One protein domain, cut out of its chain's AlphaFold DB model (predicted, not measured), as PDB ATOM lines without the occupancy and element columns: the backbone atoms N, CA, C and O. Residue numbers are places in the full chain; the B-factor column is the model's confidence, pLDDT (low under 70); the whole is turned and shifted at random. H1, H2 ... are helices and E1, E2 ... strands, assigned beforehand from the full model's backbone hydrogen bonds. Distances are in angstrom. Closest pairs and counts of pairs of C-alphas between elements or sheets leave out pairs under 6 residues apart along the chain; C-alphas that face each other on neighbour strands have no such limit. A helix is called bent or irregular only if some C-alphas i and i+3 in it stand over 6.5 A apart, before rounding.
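This is residues 2 to 101 of the 176 residues of the protein "DUF2855 family protein" of Acidimicrobiaceae bacterium (UniProt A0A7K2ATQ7). Two small parallel sheets make two lobes that meet where H3 packs on H4. In the first lobe the strand pair E1 and E2 has H2 on one side and H3 on the other, with H1 off at the beginning; in the second, H4 covers one face of the sheet E3, E4, E5, and residues 79 to 97 make a wide loop between E4 and E5. The printed part has 100 residues, with four named helices and five named strands in the order H1, E1, H2, E2, H3, E3, H4, E4, E5, and the class is mixed, helices and strands. The larger sheet has the order E3, E4, E5, and both sheets are parallel. The whole is compact, with a radius of gyration of the C-alphas of 13.4 A, and the C-alphas span 35 by 30 by 26 A.

H1, residues 2 to 5, is apart from the other helices. E1, residues 14 to 17, and E2, residues 33 to 36, are parallel neighbours at 26 degrees, with N 15 and O 33 within hydrogen-bond range at 2.8 A and N 35 and O 15 at 2.9 A. H2, residues 19 to 27, comes closest to E2 at the C-alphas of Pro 19 and Ile 36, 5.6 A apart. E1, H2 and E2 form a strand-helix-strand unit, two parallel neighbour strands with a helix between them, and its crossover is right-handed. H3, residues 37 to 42, comes closest to E1 at the C-alphas of Thr 17 and Tyr 37, 5.9 A apart. H2 and H3 are close but not clearly touching, with the C-alphas of Pro 19 and Tyr 37 closest at 7.6 A, and are only just about perpendicular at 72 degrees. H3 touches H4, residues 58 to 71, with the C-alphas of Asp 41 and His 67 closest at 6.3 A. Their lines stand at a shallow tilt of 16 degrees, the same way. E3, residues 49 to 53, and E4, residues 72 to 78, are parallel at 14 degrees, with N 51 and O 74 within hydrogen-bond range at 2.9 A. E5, residues 98 to 100, is parallel to E4 at 42 degrees, with N 100 and O 77 within range at 2.8 A. H4 is on this sheet at a height over the sheet of 8.9 A, over E3 and E4, and runs along the strands at 12 degrees to E3 on the local plane. The closest C-alphas of E3 and H4 are those of Ser 49 and Asn 71, 6.1 A apart. E3, H4 and E4 form a second such unit, also right-handed, and H4 with the sheet makes two layers, a helix on one face of a sheet. O i to N i+4 pairs are within hydrogen-bond range in 3 of 5 for H2, 8 of 10 for H4 and 0 of 2 for H3, which has 1 of 3 O i to N i+3 pairs within range; H1 is too short for an O i to N i+4 pair.

H1 begins at C-alpha 2 at (35.781, 28.858, 2.011) and is 4.9 A long. E1 is 9.6 A long, H2 13.8 A, E2 10.3 A, H3 10.5 A and E3 12.9 A. H4 is the longest helix at 19.0 A, from C-alpha 58 at (25.077, 11.608, 6.684). E4 is the longest strand at 16.9 A, and E5 is 6.5 A long, ending at C-alpha 100 at (40.768, 14.993, 6.330). H2, H3 and H4 are irregular: C-alphas 20 and 23 are 7.5 A apart, 38 and 41 are 7.6 A apart, and 67 and 70 are 9.3 A apart.

The two C-alphas farthest apart are those of Asp 9 and Glu 84, 36.6 A. The printed part has no cut. The link from E4 to E5 is long, with 19 residues. The mean pLDDT of the printed part is 88.6, and residues 80 to 90 are under 70.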
ATOM      1  N   ALA A   2      36.542  28.028   2.955       88.75
ATOM      2  CA  ALA A   2      35.781  28.858   2.011       88.75
ATOM      3  C   ALA A   2      36.512  30.159   1.628       88.75
ATOM      4  O   ALA A   2      36.722  30.403   0.451       88.75
ATOM      5  N   ALA A   3      37.071  30.891   2.600       89.44
ATOM      6  CA  ALA A   3      37.902  32.071   2.325       89.44
ATOM      7  C   ALA A   3      39.142  31.798   1.449       89.44
ATOM      8  O   ALA A   3      39.495  32.603   0.597       89.44
ATOM      9  N   CYS A   4      39.804  30.647   1.610       89.69
ATOM     10  CA  CYS A   4      40.921  30.269   0.738       89.69
ATOM     11  C   CYS A   4      40.450  29.861  -0.662       89.69
ATOM     12  O   CYS A   4      41.216  29.990  -1.616       89.69
ATOM     13  N   LEU A   5      39.237  29.307  -0.759       89.94
ATOM     14  CA  LEU A   5      38.624  28.882  -2.008       89.94
ATOM     15  C   LEU A   5      38.201  30.116  -2.813       89.94
ATOM     16  O   LEU A   5      38.729  30.284  -3.897       89.94
ATOM     17  N   ALA A   6      37.466  31.058  -2.218       88.75
ATOM     18  CA  ALA A   6      37.032  32.324  -2.828       88.75
ATOM     19  C   ALA A   6      38.159  33.187  -3.441       88.75
ATOM     20  O   ALA A   6      37.905  34.072  -4.247       88.75
ATOM     21  N   ARG A   7      39.422  32.948  -3.063       86.94
ATOM     22  CA  ARG A   7      40.607  33.627  -3.621       86.94
ATOM     23  C   ARG A   7      41.207  32.953  -4.850       86.94
ATOM     24  O   ARG A   7      42.201  33.438  -5.387       86.94
ATOM     25  N   ARG A   8      40.728  31.768  -5.209       87.44
ATOM     26  CA  ARG A   8      41.193  31.047  -6.390       87.44
ATOM     27  C   ARG A   8      40.255  31.377  -7.544       87.44
ATOM     28  O   ARG A   8      39.054  31.489  -7.361       87.44
ATOM     29  N   ASP A   9      40.793  31.470  -8.742       86.69
ATOM     30  CA  ASP A   9      39.953  31.576  -9.930       86.69
ATOM     31  C   ASP A   9      39.592  30.179 -10.454       86.69
ATOM     32  O   ASP A   9      40.187  29.166 -10.065       86.69
ATOM     33  N   GLY A  10      38.618  30.119 -11.361       88.81
ATOM     34  CA  GLY A  10      38.350  28.925 -12.168       88.81
ATOM     35  C   GLY A  10      37.578  27.806 -11.466       88.81
ATOM     36  O   GLY A  10      37.633  26.663 -11.914       88.81
ATOM     37  N   HIS A  11      36.863  28.108 -10.386       89.19
ATOM     38  CA  HIS A  11      35.918  27.184  -9.767       89.19
ATOM     39  C   HIS A  11      34.647  27.934  -9.358       89.19
ATOM     40  O   HIS A  11      34.671  29.149  -9.205       89.19
ATOM     41  N   HIS A  12      33.554  27.192  -9.204       93.81
ATOM     42  CA  HIS A  12      32.278  27.699  -8.713       93.81
ATOM     43  C   HIS A  12      32.017  27.082  -7.341       93.81
ATOM     44  O   HIS A  12      32.017  25.856  -7.195       93.81
ATOM     45  N   SER A  13      31.873  27.923  -6.327       95.50
ATOM     46  CA  SER A  13      31.746  27.529  -4.930       95.50
ATOM     47  C   SER A  13      30.292  27.617  -4.467       95.50
ATOM     48  O   SER A  13      29.661  28.668  -4.536       95.50
ATOM     49  N   ILE A  14      29.769  26.496  -3.959       97.19
ATOM     50  CA  ILE A  14      28.397  26.397  -3.454       97.19
ATOM     51  C   ILE A  14      28.434  26.152  -1.945       97.19
ATOM     52  O   ILE A  14      28.970  25.143  -1.478       97.19
ATOM     53  N   GLY A  15      27.866  27.074  -1.173       97.00
ATOM     54  CA  GLY A  15      27.626  26.906   0.256       97.00
ATOM     55  C   GLY A  15      26.325  26.145   0.485       97.00
ATOM     56  O   GLY A  15      25.258  26.636   0.134       97.00
ATOM     57  N   VAL A  16      26.388  24.960   1.094       97.25
ATOM     58  CA  VAL A  16      25.193  24.167   1.430       97.25
ATOM     59  C   VAL A  16      24.921  24.281   2.928       97.25
ATOM     60  O   VAL A  16      25.770  23.914   3.739       97.25
ATOM     61  N   THR A  17      23.753  24.798   3.314       96.44
ATOM     62  CA  THR A  17      23.447  25.092   4.724       96.44
ATOM     63  C   THR A  17      21.995  24.792   5.111       96.44
ATOM     64  O   THR A  17      21.171  24.370   4.303       96.44
ATOM     65  N   SER A  18      21.659  24.973   6.385       94.12
ATOM     66  CA  SER A  18      20.272  24.875   6.859       94.12
ATOM     67  C   SER A  18      19.464  26.128   6.487       94.12
ATOM     68  O   SER A  18      20.049  27.208   6.405       94.12
ATOM     69  N   PRO A  19      18.123  26.042   6.364       95.50
ATOM     70  CA  PRO A  19      17.284  27.206   6.060       95.50
ATOM     71  C   PRO A  19      17.521  28.401   6.985       95.50
ATOM     72  O   PRO A  19      17.654  29.527   6.518       95.50
ATOM     73  N   ARG A  20      17.668  28.146   8.291       93.94
ATOM     74  CA  ARG A  20      17.923  29.187   9.300       93.94
ATOM     75  C   ARG A  20      19.251  29.930   9.114       93.94
ATOM     76  O   ARG A  20      19.356  31.076   9.521       93.94
ATOM     77  N   ASN A  21      20.244  29.296   8.490       94.88
ATOM     78  CA  ASN A  21      21.586  29.858   8.328       94.88
ATOM     79  C   ASN A  21      21.817  30.453   6.933       94.88
ATOM     80  O   ASN A  21      22.891  30.999   6.699       94.88
ATOM     81  N   ARG A  22      20.856  30.347   6.002       96.25
ATOM     82  CA  ARG A  22      21.025  30.793   4.608       96.25
ATOM     83  C   ARG A  22      21.499  32.243   4.522       96.25
ATOM     84  O   ARG A  22      22.568  32.490   3.981       96.25
ATOM     85  N   ALA A  23      20.745  33.161   5.127       95.62
ATOM     86  CA  ALA A  23      21.044  34.591   5.080       95.62
ATOM     87  C   ALA A  23      22.415  34.923   5.691       95.62
ATOM     88  O   ALA A  23      23.148  35.750   5.158       95.62
ATOM     89  N   PHE A  24      22.787  34.242   6.780       95.19
ATOM     90  CA  PHE A  24      24.108  34.399   7.383       95.19
ATOM     91  C   PHE A  24      25.220  33.954   6.425       95.19
ATOM     92  O   PHE A  24      26.162  34.702   6.195       95.19
ATOM     93  N   VAL A  25      25.097  32.760   5.831       96.00
ATOM     94  CA  VAL A  25      26.113  32.206   4.919       96.00
ATOM     95  C   VAL A  25      26.239  33.038   3.639       96.00
ATOM     96  O   VAL A  25      27.358  33.270   3.189       96.00
ATOM     97  N   GLU A  26      25.126  33.531   3.087       95.75
ATOM     98  CA  GLU A  26      25.124  34.499   1.978       95.75
ATOM     99  C   GLU A  26      25.857  35.790   2.377       95.75
ATOM    100  O   GLU A  26      26.720  36.272   1.642       95.75
ATOM    101  N   GLY A  27      25.584  36.303   3.582       93.62
ATOM    102  CA  GLY A  27      26.215  37.503   4.134       93.62
ATOM    103  C   GLY A  27      27.733  37.406   4.326       93.62
ATOM    104  O   GLY A  27      28.400  38.438   4.373       93.62
ATOM    105  N   LEU A  28      28.304  36.195   4.374       92.75
ATOM    106  CA  LEU A  28      29.758  36.011   4.432       92.75
ATOM    107  C   LEU A  28      30.459  36.457   3.139       92.75
ATOM    108  O   LEU A  28      31.640  36.798   3.182       92.75
ATOM    109  N   GLY A  29      29.768  36.419   1.992       91.31
ATOM    110  CA  GLY A  29      30.352  36.760   0.688       91.31
ATOM    111  C   GLY A  29      31.492  35.828   0.255       91.31
ATOM    112  O   GLY A  29      32.395  36.252  -0.460       91.31
ATOM    113  N   LEU A  30      31.483  34.576   0.731       92.00
ATOM    114  CA  LEU A  30      32.540  33.582   0.484       92.00
ATOM    115  C   LEU A  30      32.173  32.523  -0.563       92.00
ATOM    116  O   LEU A  30      33.000  31.657  -0.848       92.00
ATOM    117  N   TYR A  31      30.943  32.554  -1.069       95.50
ATOM    118  CA  TYR A  31      30.406  31.572  -2.004       95.50
ATOM    119  C   TYR A  31      29.781  32.285  -3.197       95.50
ATOM    120  O   TYR A  31      29.183  33.348  -3.030       95.50
ATOM    121  N   ASP A  32      29.891  31.681  -4.376       95.56
ATOM    122  CA  ASP A  32      29.219  32.162  -5.586       95.56
ATOM    123  C   ASP A  32      27.707  31.906  -5.513       95.56
ATOM    124  O   ASP A  32      26.898  32.705  -5.984       95.56
ATOM    125  N   GLU A  33      27.328  30.801  -4.868       96.50
ATOM    126  CA  GLU A  33      25.947  30.392  -4.649       96.50
ATOM    127  C   GLU A  33      25.775  29.825  -3.233       96.50
ATOM    128  O   GLU A  33      26.645  29.126  -2.709       96.50
ATOM    129  N   VAL A  34      24.627  30.089  -2.606       98.00
ATOM    130  CA  VAL A  34      24.231  29.453  -1.345       98.00
ATOM    131  C   VAL A  34      22.879  28.784  -1.528       98.00
ATOM    132  O   VAL A  34      21.898  29.423  -1.910       98.00
ATOM    133  N   ILE A  35      22.830  27.496  -1.204       98.12
ATOM    134  CA  ILE A  35      21.619  26.682  -1.234       98.12
ATOM    135  C   ILE A  35      21.336  26.088   0.140       98.12
ATOM    136  O   ILE A  35      22.233  25.894   0.972       98.12
ATOM    137  N   ILE A  36      20.070  25.765   0.379       97.88
ATOM    138  CA  ILE A  36      19.691  24.993   1.564       97.88
ATOM    139  C   ILE A  36      19.748  23.491   1.273       97.88
ATOM    140  O   ILE A  36      19.731  23.070   0.119       97.88
ATOM    141  N   TYR A  37      19.778  22.665   2.320       95.62
ATOM    142  CA  TYR A  37      19.827  21.202   2.179       95.62
ATOM    143  C   TYR A  37      18.735  20.616   1.266       95.62
ATOM    144  O   TYR A  37      18.990  19.627   0.588       95.62
ATOM    145  N   ASP A  38      17.554  21.230   1.209       95.62
ATOM    146  CA  ASP A  38      16.430  20.753   0.389       95.62
ATOM    147  C   ASP A  38      16.502  21.227  -1.080       95.62
ATOM    148  O   ASP A  38      15.602  20.945  -1.862       95.62
ATOM    149  N   GLU A  39      17.551  21.965  -1.461       98.06
ATOM    150  CA  GLU A  39      17.760  22.510  -2.814       98.06
ATOM    151  C   GLU A  39      18.937  21.849  -3.549       98.06
ATOM    152  O   GLU A  39      19.296  22.274  -4.646       98.06
ATOM    153  N   ILE A  40      19.548  20.809  -2.968       97.44
ATOM    154  CA  ILE A  40      20.702  20.097  -3.552       97.44
ATOM    155  C   ILE A  40      20.396  19.609  -4.973       97.44
ATOM    156  O   ILE A  40      21.235  19.742  -5.866       97.44
ATOM    157  N   ASP A  41      19.183  19.106  -5.194       96.44
ATOM    158  CA  ASP A  41      18.710  18.567  -6.470       96.44
ATOM    159  C   ASP A  41      18.549  19.622  -7.582       96.44
ATOM    160  O   ASP A  41      18.427  19.273  -8.757       96.44
ATOM    161  N   ARG A  42      18.590  20.916  -7.239       95.81
ATOM    162  CA  ARG A  42      18.509  22.029  -8.197       95.81
ATOM    163  C   ARG A  42      19.848  22.370  -8.843       95.81
ATOM    164  O   ARG A  42      19.872  23.087  -9.842       95.81
ATOM    165  N   THR A  43      20.953  21.877  -8.285       96.62
ATOM    166  CA  THR A  43      22.295  22.096  -8.840       96.62
ATOM    167  C   THR A  43      22.510  21.254 -10.103       96.62
ATOM    168  O   THR A  43      21.942  20.169 -10.239       96.62
ATOM    169  N   ASP A  44      23.331  21.715 -11.055       96.44
ATOM    170  CA  ASP A  44      23.583  20.950 -12.287       96.44
ATOM    171  C   ASP A  44      24.480  19.729 -12.016       96.44
ATOM    172  O   ASP A  44      25.710  19.821 -12.001       96.44
ATOM    173  N   ALA A  45      23.855  18.558 -11.862       96.44
ATOM    174  CA  ALA A  45      24.527  17.279 -11.621       96.44
ATOM    175  C   ALA A  45      25.492  16.842 -12.739       96.44
ATOM    176  O   ALA A  45      26.250  15.889 -12.556       96.44
ATOM    177  N   ARG A  46      25.478  17.491 -13.914       96.44
ATOM    178  CA  ARG A  46      26.397  17.181 -15.025       96.44
ATOM    179  C   ARG A  46      27.768  17.824 -14.843       96.44
ATOM    180  O   ARG A  46      28.718  17.428 -15.519       96.44
ATOM    181  N   VAL A  47      27.878  18.817 -13.962       96.50
ATOM    182  CA  VAL A  47      29.141  19.492 -13.666       96.50
ATOM    183  C   VAL A  47      29.978  18.606 -12.748       96.50
ATOM    184  O   VAL A  47      29.495  18.091 -11.741       96.50
ATOM    185  N   ALA A  48      31.250  18.419 -13.106       96.88
ATOM    186  CA  ALA A  48      32.198  17.717 -12.255       96.88
ATOM    187  C   ALA A  48      32.426  18.515 -10.962       96.88
ATOM    188  O   ALA A  48      32.935  19.636 -11.009       96.88
ATOM    189  N   SER A  49      32.085  17.916  -9.826       97.50
ATOM    190  CA  SER A  49      32.016  18.593  -8.528       97.50
ATOM    191  C   SER A  49      32.827  17.855  -7.471       97.50
ATOM    192  O   SER A  49      33.153  16.680  -7.626       97.50
ATOM    193  N   GLY A  50      33.158  18.528  -6.374       96.44
ATOM    194  CA  GLY A  50      33.793  17.912  -5.211       96.44
ATOM    195  C   GLY A  50      33.080  18.316  -3.930       96.44
ATOM    196  O   GLY A  50      32.647  19.458  -3.803       96.44
ATOM    197  N   LEU A  51      32.962  17.383  -2.987       96.38
ATOM    198  CA  LEU A  51      32.353  17.627  -1.684       96.38
ATOM    199  C   LEU A  51      33.437  17.823  -0.624       96.38
ATOM    200  O   LEU A  51      34.341  16.999  -0.484       96.38
ATOM    201  N   VAL A  52      33.299  18.888   0.164       95.38
ATOM    202  CA  VAL A  52      33.943  19.017   1.471       95.38
ATOM    203  C   VAL A  52      32.852  19.103   2.533       95.38
ATOM    204  O   VAL A  52      32.191  20.129   2.684       95.38
ATOM    205  N   ASP A  53      32.675  18.017   3.271       92.88
ATOM    206  CA  ASP A  53      31.701  17.877   4.342       92.88
ATOM    207  C   ASP A  53      32.296  18.357   5.672       92.88
ATOM    208  O   ASP A  53      33.097  17.670   6.308       92.88
ATOM    209  N   MET A  54      31.901  19.568   6.073       90.06
ATOM    210  CA  MET A  54      32.186  20.145   7.394       90.06
ATOM    211  C   MET A  54      31.050  19.887   8.397       90.06
ATOM    212  O   MET A  54      31.230  20.106   9.591       90.06
ATOM    213  N   ALA A  55      29.864  19.502   7.915       84.88
ATOM    214  CA  ALA A  55      28.654  19.383   8.724       84.88
ATOM    215  C   ALA A  55      28.526  17.998   9.372       84.88
ATOM    216  O   ALA A  55      27.806  17.848  10.357       84.88
ATOM    217  N   GLY A  56      29.171  16.981   8.791       85.31
ATOM    218  CA  GLY A  56      29.110  15.596   9.251       85.31
ATOM    219  C   GLY A  56      27.722  14.963   9.105       85.31
ATOM    220  O   GLY A  56      27.455  13.911   9.680       85.31
ATOM    221  N   SER A  57      26.809  15.593   8.359       87.19
ATOM    222  CA  SER A  57      25.437  15.110   8.220       87.19
ATOM    223  C   SER A  57      25.357  14.016   7.158       87.19
ATOM    224  O   SER A  57      25.335  14.304   5.961       87.19
ATOM    225  N   GLY A  58      25.219  12.757   7.591       87.75
ATOM    226  CA  GLY A  58      25.077  11.608   6.684       87.75
ATOM    227  C   GLY A  58      23.917  11.749   5.686       87.75
ATOM    228  O   GLY A  58      24.048  11.354   4.531       87.75
ATOM    229  N   ARG A  59      22.814  12.404   6.084       89.69
ATOM    230  CA  ARG A  59      21.680  12.709   5.192       89.69
ATOM    231  C   ARG A  59      22.080  13.647   4.051       89.69
ATOM    232  O   ARG A  59      21.774  13.366   2.898       89.69
ATOM    233  N   VAL A  60      22.757  14.753   4.371       92.81
ATOM    234  CA  VAL A  60      23.208  15.739   3.372       92.81
ATOM    235  C   VAL A  60      24.263  15.117   2.466       92.81
ATOM    236  O   VAL A  60      24.167  15.233   1.247       92.81
ATOM    237  N   ARG A  61      25.220  14.383   3.045       93.38
ATOM    238  CA  ARG A  61      26.226  13.638   2.287       93.38
ATOM    239  C   ARG A  61      25.573  12.659   1.310       93.38
ATOM    240  O   ARG A  61      25.872  12.706   0.123       93.38
ATOM    241  N   SER A  62      24.631  11.838   1.771       93.12
ATOM    242  CA  SER A  62      23.915  10.887   0.915       93.12
ATOM    243  C   SER A  62      23.155  11.569  -0.226       93.12
ATOM    244  O   SER A  62      23.242  11.111  -1.366       93.12
ATOM    245  N   ALA A  63      22.487  12.696   0.039       95.31
ATOM    246  CA  ALA A  63      21.797  13.472  -0.991       95.31
ATOM    247  C   ALA A  63      22.763  14.001  -2.065       95.31
ATOM    248  O   ALA A  63      22.505  13.832  -3.254       95.31
ATOM    249  N   ILE A  64      23.907  14.569  -1.663       96.94
ATOM    250  CA  ILE A  64      24.928  15.081  -2.595       96.94
ATOM    251  C   ILE A  64      25.535  13.944  -3.421       96.94
ATOM    252  O   ILE A  64      25.635  14.061  -4.641       96.94
ATOM    253  N   HIS A  65      25.913  12.834  -2.780       97.06
ATOM    254  CA  HIS A  65      26.444  11.672  -3.491       97.06
ATOM    255  C   HIS A  65      25.431  11.130  -4.496       97.06
ATOM    256  O   HIS A  65      25.786  10.900  -5.646       97.06
ATOM    257  N   THR A  66      24.169  10.973  -4.096       96.62
ATOM    258  CA  THR A  66      23.108  10.467  -4.978       96.62
ATOM    259  C   THR A  66      22.863  11.396  -6.163       96.62
ATOM    260  O   THR A  66      22.710  10.919  -7.284       96.62
ATOM    261  N   HIS A  67      22.862  12.711  -5.932       97.69
ATOM    262  CA  HIS A  67      22.618  13.708  -6.974       97.69
ATOM    263  C   HIS A  67      23.745  13.772  -8.008       97.69
ATOM    264  O   HIS A  67      23.487  13.731  -9.209       97.69
ATOM    265  N   PHE A  68      25.002  13.840  -7.559       97.88
ATOM    266  CA  PHE A  68      26.149  13.987  -8.460       97.88
ATOM    267  C   PHE A  68      26.714  12.654  -8.967       97.88
ATOM    268  O   PHE A  68      27.319  12.633 -10.036       97.88
ATOM    269  N   ALA A  69      26.537  11.552  -8.233       96.00
ATOM    270  CA  ALA A  69      27.018  10.208  -8.562       96.00
ATOM    271  C   ALA A  69      28.453  10.211  -9.138       96.00
ATOM    272  O   ALA A  69      29.384  10.683  -8.485       96.00
ATOM    273  N   ASP A  70      28.635   9.746 -10.377       95.88
ATOM    274  CA  ASP A  70      29.939   9.672 -11.056       95.88
ATOM    275  C   ASP A  70      30.557  11.049 -11.374       95.88
ATOM    276  O   ASP A  70      31.753  11.155 -11.679       95.88
ATOM    277  N   ASN A  71      29.772  12.130 -11.319       97.69
ATOM    278  CA  ASN A  71      30.266  13.498 -11.465       97.69
ATOM    279  C   ASN A  71      30.829  14.078 -10.169       97.69
ATOM    280  O   ASN A  71      31.567  15.063 -10.238       97.69
ATOM    281  N   LEU A  72      30.601  13.437  -9.022       97.88
ATOM    282  CA  LEU A  72      31.338  13.747  -7.806       97.88
ATOM    283  C   LEU A  72      32.759  13.172  -7.934       97.88
ATOM    284  O   LEU A  72      32.946  11.976  -8.107       97.88
ATOM    285  N   LYS A  73      33.784  14.023  -7.919       97.50
ATOM    286  CA  LYS A  73      35.179  13.629  -8.193       97.50
ATOM    287  C   LYS A  73      35.987  13.356  -6.935       97.50
ATOM    288  O   LYS A  73      36.952  12.603  -6.986       97.50
ATOM    289  N   PHE A  74      35.587  13.946  -5.817       96.31
ATOM    290  CA  PHE A  74      36.105  13.624  -4.495       96.31
ATOM    291  C   PHE A  74      35.050  13.945  -3.439       96.31
ATOM    292  O   PHE A  74      34.186  14.802  -3.647       96.31
ATOM    293  N   SER A  75      35.147  13.275  -2.297       95.44
ATOM    294  CA  SER A  75      34.334  13.543  -1.116       95.44
ATOM    295  C   SER A  75      35.264  13.556   0.085       95.44
ATOM    296  O   SER A  75      35.967  12.580   0.323       95.44
ATOM    297  N   ILE A  76      35.347  14.681   0.789       94.00
ATOM    298  CA  ILE A  76      36.257  14.878   1.918       94.00
ATOM    299  C   ILE A  76      35.429  15.172   3.161       94.00
ATOM    300  O   ILE A  76      34.705  16.162   3.185       94.00
ATOM    301  N   ALA A  77      35.582  14.369   4.207       90.94
ATOM    302  CA  ALA A  77      34.966  14.607   5.506       90.94
ATOM    303  C   ALA A  77      35.963  15.295   6.448       90.94
ATOM    304  O   ALA A  77      37.051  14.776   6.706       90.94
ATOM    305  N   VAL A  78      35.600  16.461   6.981       87.50
ATOM    306  CA  VAL A  78      36.429  17.237   7.912       87.50
ATOM    307  C   VAL A  78      35.833  17.146   9.315       87.50
ATOM    308  O   VAL A  78      34.657  17.421   9.512       87.50
ATOM    309  N   GLY A  79      36.653  16.799  10.311       70.25
ATOM    310  CA  GLY A  79      36.248  16.875  11.722       70.25
ATOM    311  C   GLY A  79      35.528  15.651  12.298       70.25
ATOM    312  O   GLY A  79      35.101  15.713  13.445       70.25
ATOM    313  N   ALA A  80      35.444  14.527  11.579       57.31
ATOM    314  CA  ALA A  80      35.046  13.247  12.170       57.31
ATOM    315  C   ALA A  80      36.036  12.829  13.280       57.31
ATOM    316  O   ALA A  80      37.133  12.339  13.017       57.31
ATOM    317  N   THR A  81      35.664  13.057  14.540       46.31
ATOM    318  CA  THR A  81      36.449  12.675  15.727       46.31
ATOM    319  C   THR A  81      36.375  11.181  16.043       46.31
ATOM    320  O   THR A  81      37.165  10.706  16.853       46.31
ATOM    321  N   HIS A  82      35.523  10.421  15.352       45.97
ATOM    322  CA  HIS A  82      35.477   8.962  15.422       45.97
ATOM    323  C   HIS A  82      35.475   8.375  14.008       45.97
ATOM    324  O   HIS A  82      34.479   8.413  13.292       45.97
ATOM    325  N   TRP A  83      36.621   7.830  13.604       47.41
ATOM    326  CA  TRP A  83      36.806   7.109  12.342       47.41
ATOM    327  C   TRP A  83      35.998   5.796  12.290       47.41
ATOM    328  O   TRP A  83      35.723   5.296  11.204       47.41
ATOM    329  N   GLU A  84      35.586   5.263  13.449       43.97
ATOM    330  CA  GLU A  84      34.772   4.043  13.577       43.97
ATOM    331  C   GLU A  84      33.276   4.279  13.297       43.97
ATOM    332  O   GLU A  84      32.584   3.359  12.869       43.97
ATOM    333  N   GLU A  85      32.775   5.511  13.462       42.88
ATOM    334  CA  GLU A  85      31.358   5.861  13.262       42.88
ATOM    335  C   GLU A  85      31.036   6.391  11.856       42.88
ATOM    336  O   GLU A  85      29.907   6.797  11.589       42.88
ATOM    337  N   MET A  86      31.959   6.285  10.891       52.31
ATOM    338  CA  MET A  86      31.631   6.418   9.457       52.31
ATOM    339  C   MET A  86      30.773   5.239   8.929       52.31
ATOM    340  O   MET A  86      30.817   4.876   7.752       52.31
ATOM    341  N   GLY A  87      29.989   4.606   9.806       49.19
ATOM    342  CA  GLY A  87      29.001   3.596   9.466       49.19
ATOM    343  C   GLY A  87      27.843   4.230   8.700       49.19
ATOM    344  O   GLY A  87      27.192   5.149   9.187       49.19
ATOM    345  N   GLY A  88      27.594   3.731   7.488       53.94
ATOM    346  CA  GLY A  88      26.543   4.213   6.583       53.94
ATOM    347  C   GLY A  88      27.043   4.675   5.210       53.94
ATOM    348  O   GLY A  88      26.231   4.857   4.311       53.94
ATOM    349  N   ASP A  89      28.361   4.808   5.018       59.94
ATOM    350  CA  ASP A  89      28.953   5.285   3.754       59.94
ATOM    351  C   ASP A  89      29.243   4.177   2.725       59.94
ATOM    352  O   ASP A  89      29.707   4.459   1.619       59.94
ATOM    353  N   SER A  90      28.999   2.908   3.066       59.91
ATOM    354  CA  SER A  90      29.411   1.756   2.251       59.91
ATOM    355  C   SER A  90      28.704   1.643   0.896       59.91
ATOM    356  O   SER A  90      29.286   1.047  -0.009       59.91
ATOM    357  N   ASP A  91      27.529   2.262   0.738       80.88
ATOM    358  CA  ASP A  91      26.706   2.196  -0.482       80.88
ATOM    359  C   ASP A  91      26.481   3.566  -1.149       80.88
ATOM    360  O   ASP A  91      25.573   3.729  -1.966       80.88
ATOM    361  N   LEU A  92      27.287   4.581  -0.815       89.88
ATOM    362  CA  LEU A  92      27.184   5.878  -1.487       89.88
ATOM    363  C   LEU A  92      27.710   5.790  -2.932       89.88
ATOM    364  O   LEU A  92      28.817   5.287  -3.141       89.88
ATOM    365  N   PRO A  93      26.974   6.311  -3.936       93.75
ATOM    366  CA  PRO A  93      27.488   6.404  -5.296       93.75
ATOM    367  C   PRO A  93      28.649   7.405  -5.388       93.75
ATOM    368  O   PRO A  93      28.773   8.337  -4.584       93.75
ATOM    369  N   GLY A  94      29.499   7.209  -6.396       93.62
ATOM    370  CA  GLY A  94      30.682   8.035  -6.617       93.62
ATOM    371  C   GLY A  94      31.848   7.711  -5.661       93.62
ATOM    372  O   GLY A  94      32.041   6.556  -5.273       93.62
ATOM    373  N   PRO A  95      32.696   8.701  -5.328       94.75
ATOM    374  CA  PRO A  95      33.921   8.494  -4.567       94.75
ATOM    375  C   PRO A  95      33.591   8.192  -3.109       94.75
ATOM    376  O   PRO A  95      32.662   8.766  -2.553       94.75
ATOM    377  N   ARG A  96      34.378   7.340  -2.450       91.38
ATOM    378  CA  ARG A  96      34.218   7.125  -1.005       91.38
ATOM    379  C   ARG A  96      34.637   8.383  -0.235       91.38
ATOM    380  O   ARG A  96      35.662   8.962  -0.595       91.38
ATOM    381  N   PRO A  97      33.903   8.792   0.816       91.19
ATOM    382  CA  PRO A  97      34.332   9.894   1.667       91.19
ATOM    383  C   PRO A  97      35.706   9.622   2.297       91.19
ATOM    384  O   PRO A  97      35.911   8.617   2.976       91.19
ATOM    385  N   GLU A  98      36.651  10.527   2.069       91.06
ATOM    386  CA  GLU A  98      38.002  10.491   2.619       91.06
ATOM    387  C   GLU A  98      38.108  11.414   3.832       91.06
ATOM    388  O   GLU A  98      37.755  12.594   3.780       91.06
ATOM    389  N   PHE A  99      38.638  10.903   4.940       87.62
ATOM    390  CA  PHE A  99      38.811  11.713   6.136       87.62
ATOM    391  C   PHE A  99      39.993  12.686   6.011       87.62
ATOM    392  O   PHE A  99      41.139  12.298   5.764       87.62
ATOM    393  N   PHE A 100      39.735  13.970   6.263       89.44
ATOM    394  CA  PHE A 100      40.768  14.993   6.330       89.44
ATOM    395  C   PHE A 100      41.403  15.048   7.723       89.44
ATOM    396  O   PHE A 100      40.943  15.756   8.622       89.44
ATOM    397  N   PHE A 101      42.528  14.354   7.887       88.19
ATOM    398  CA  PHE A 101      43.328  14.447   9.106       88.19
ATOM    399  C   PHE A 101      44.271  15.660   9.067       88.19
ATOM    400  O   PHE A 101      45.393  15.589   8.549       88.19
TER     401      PHE A 101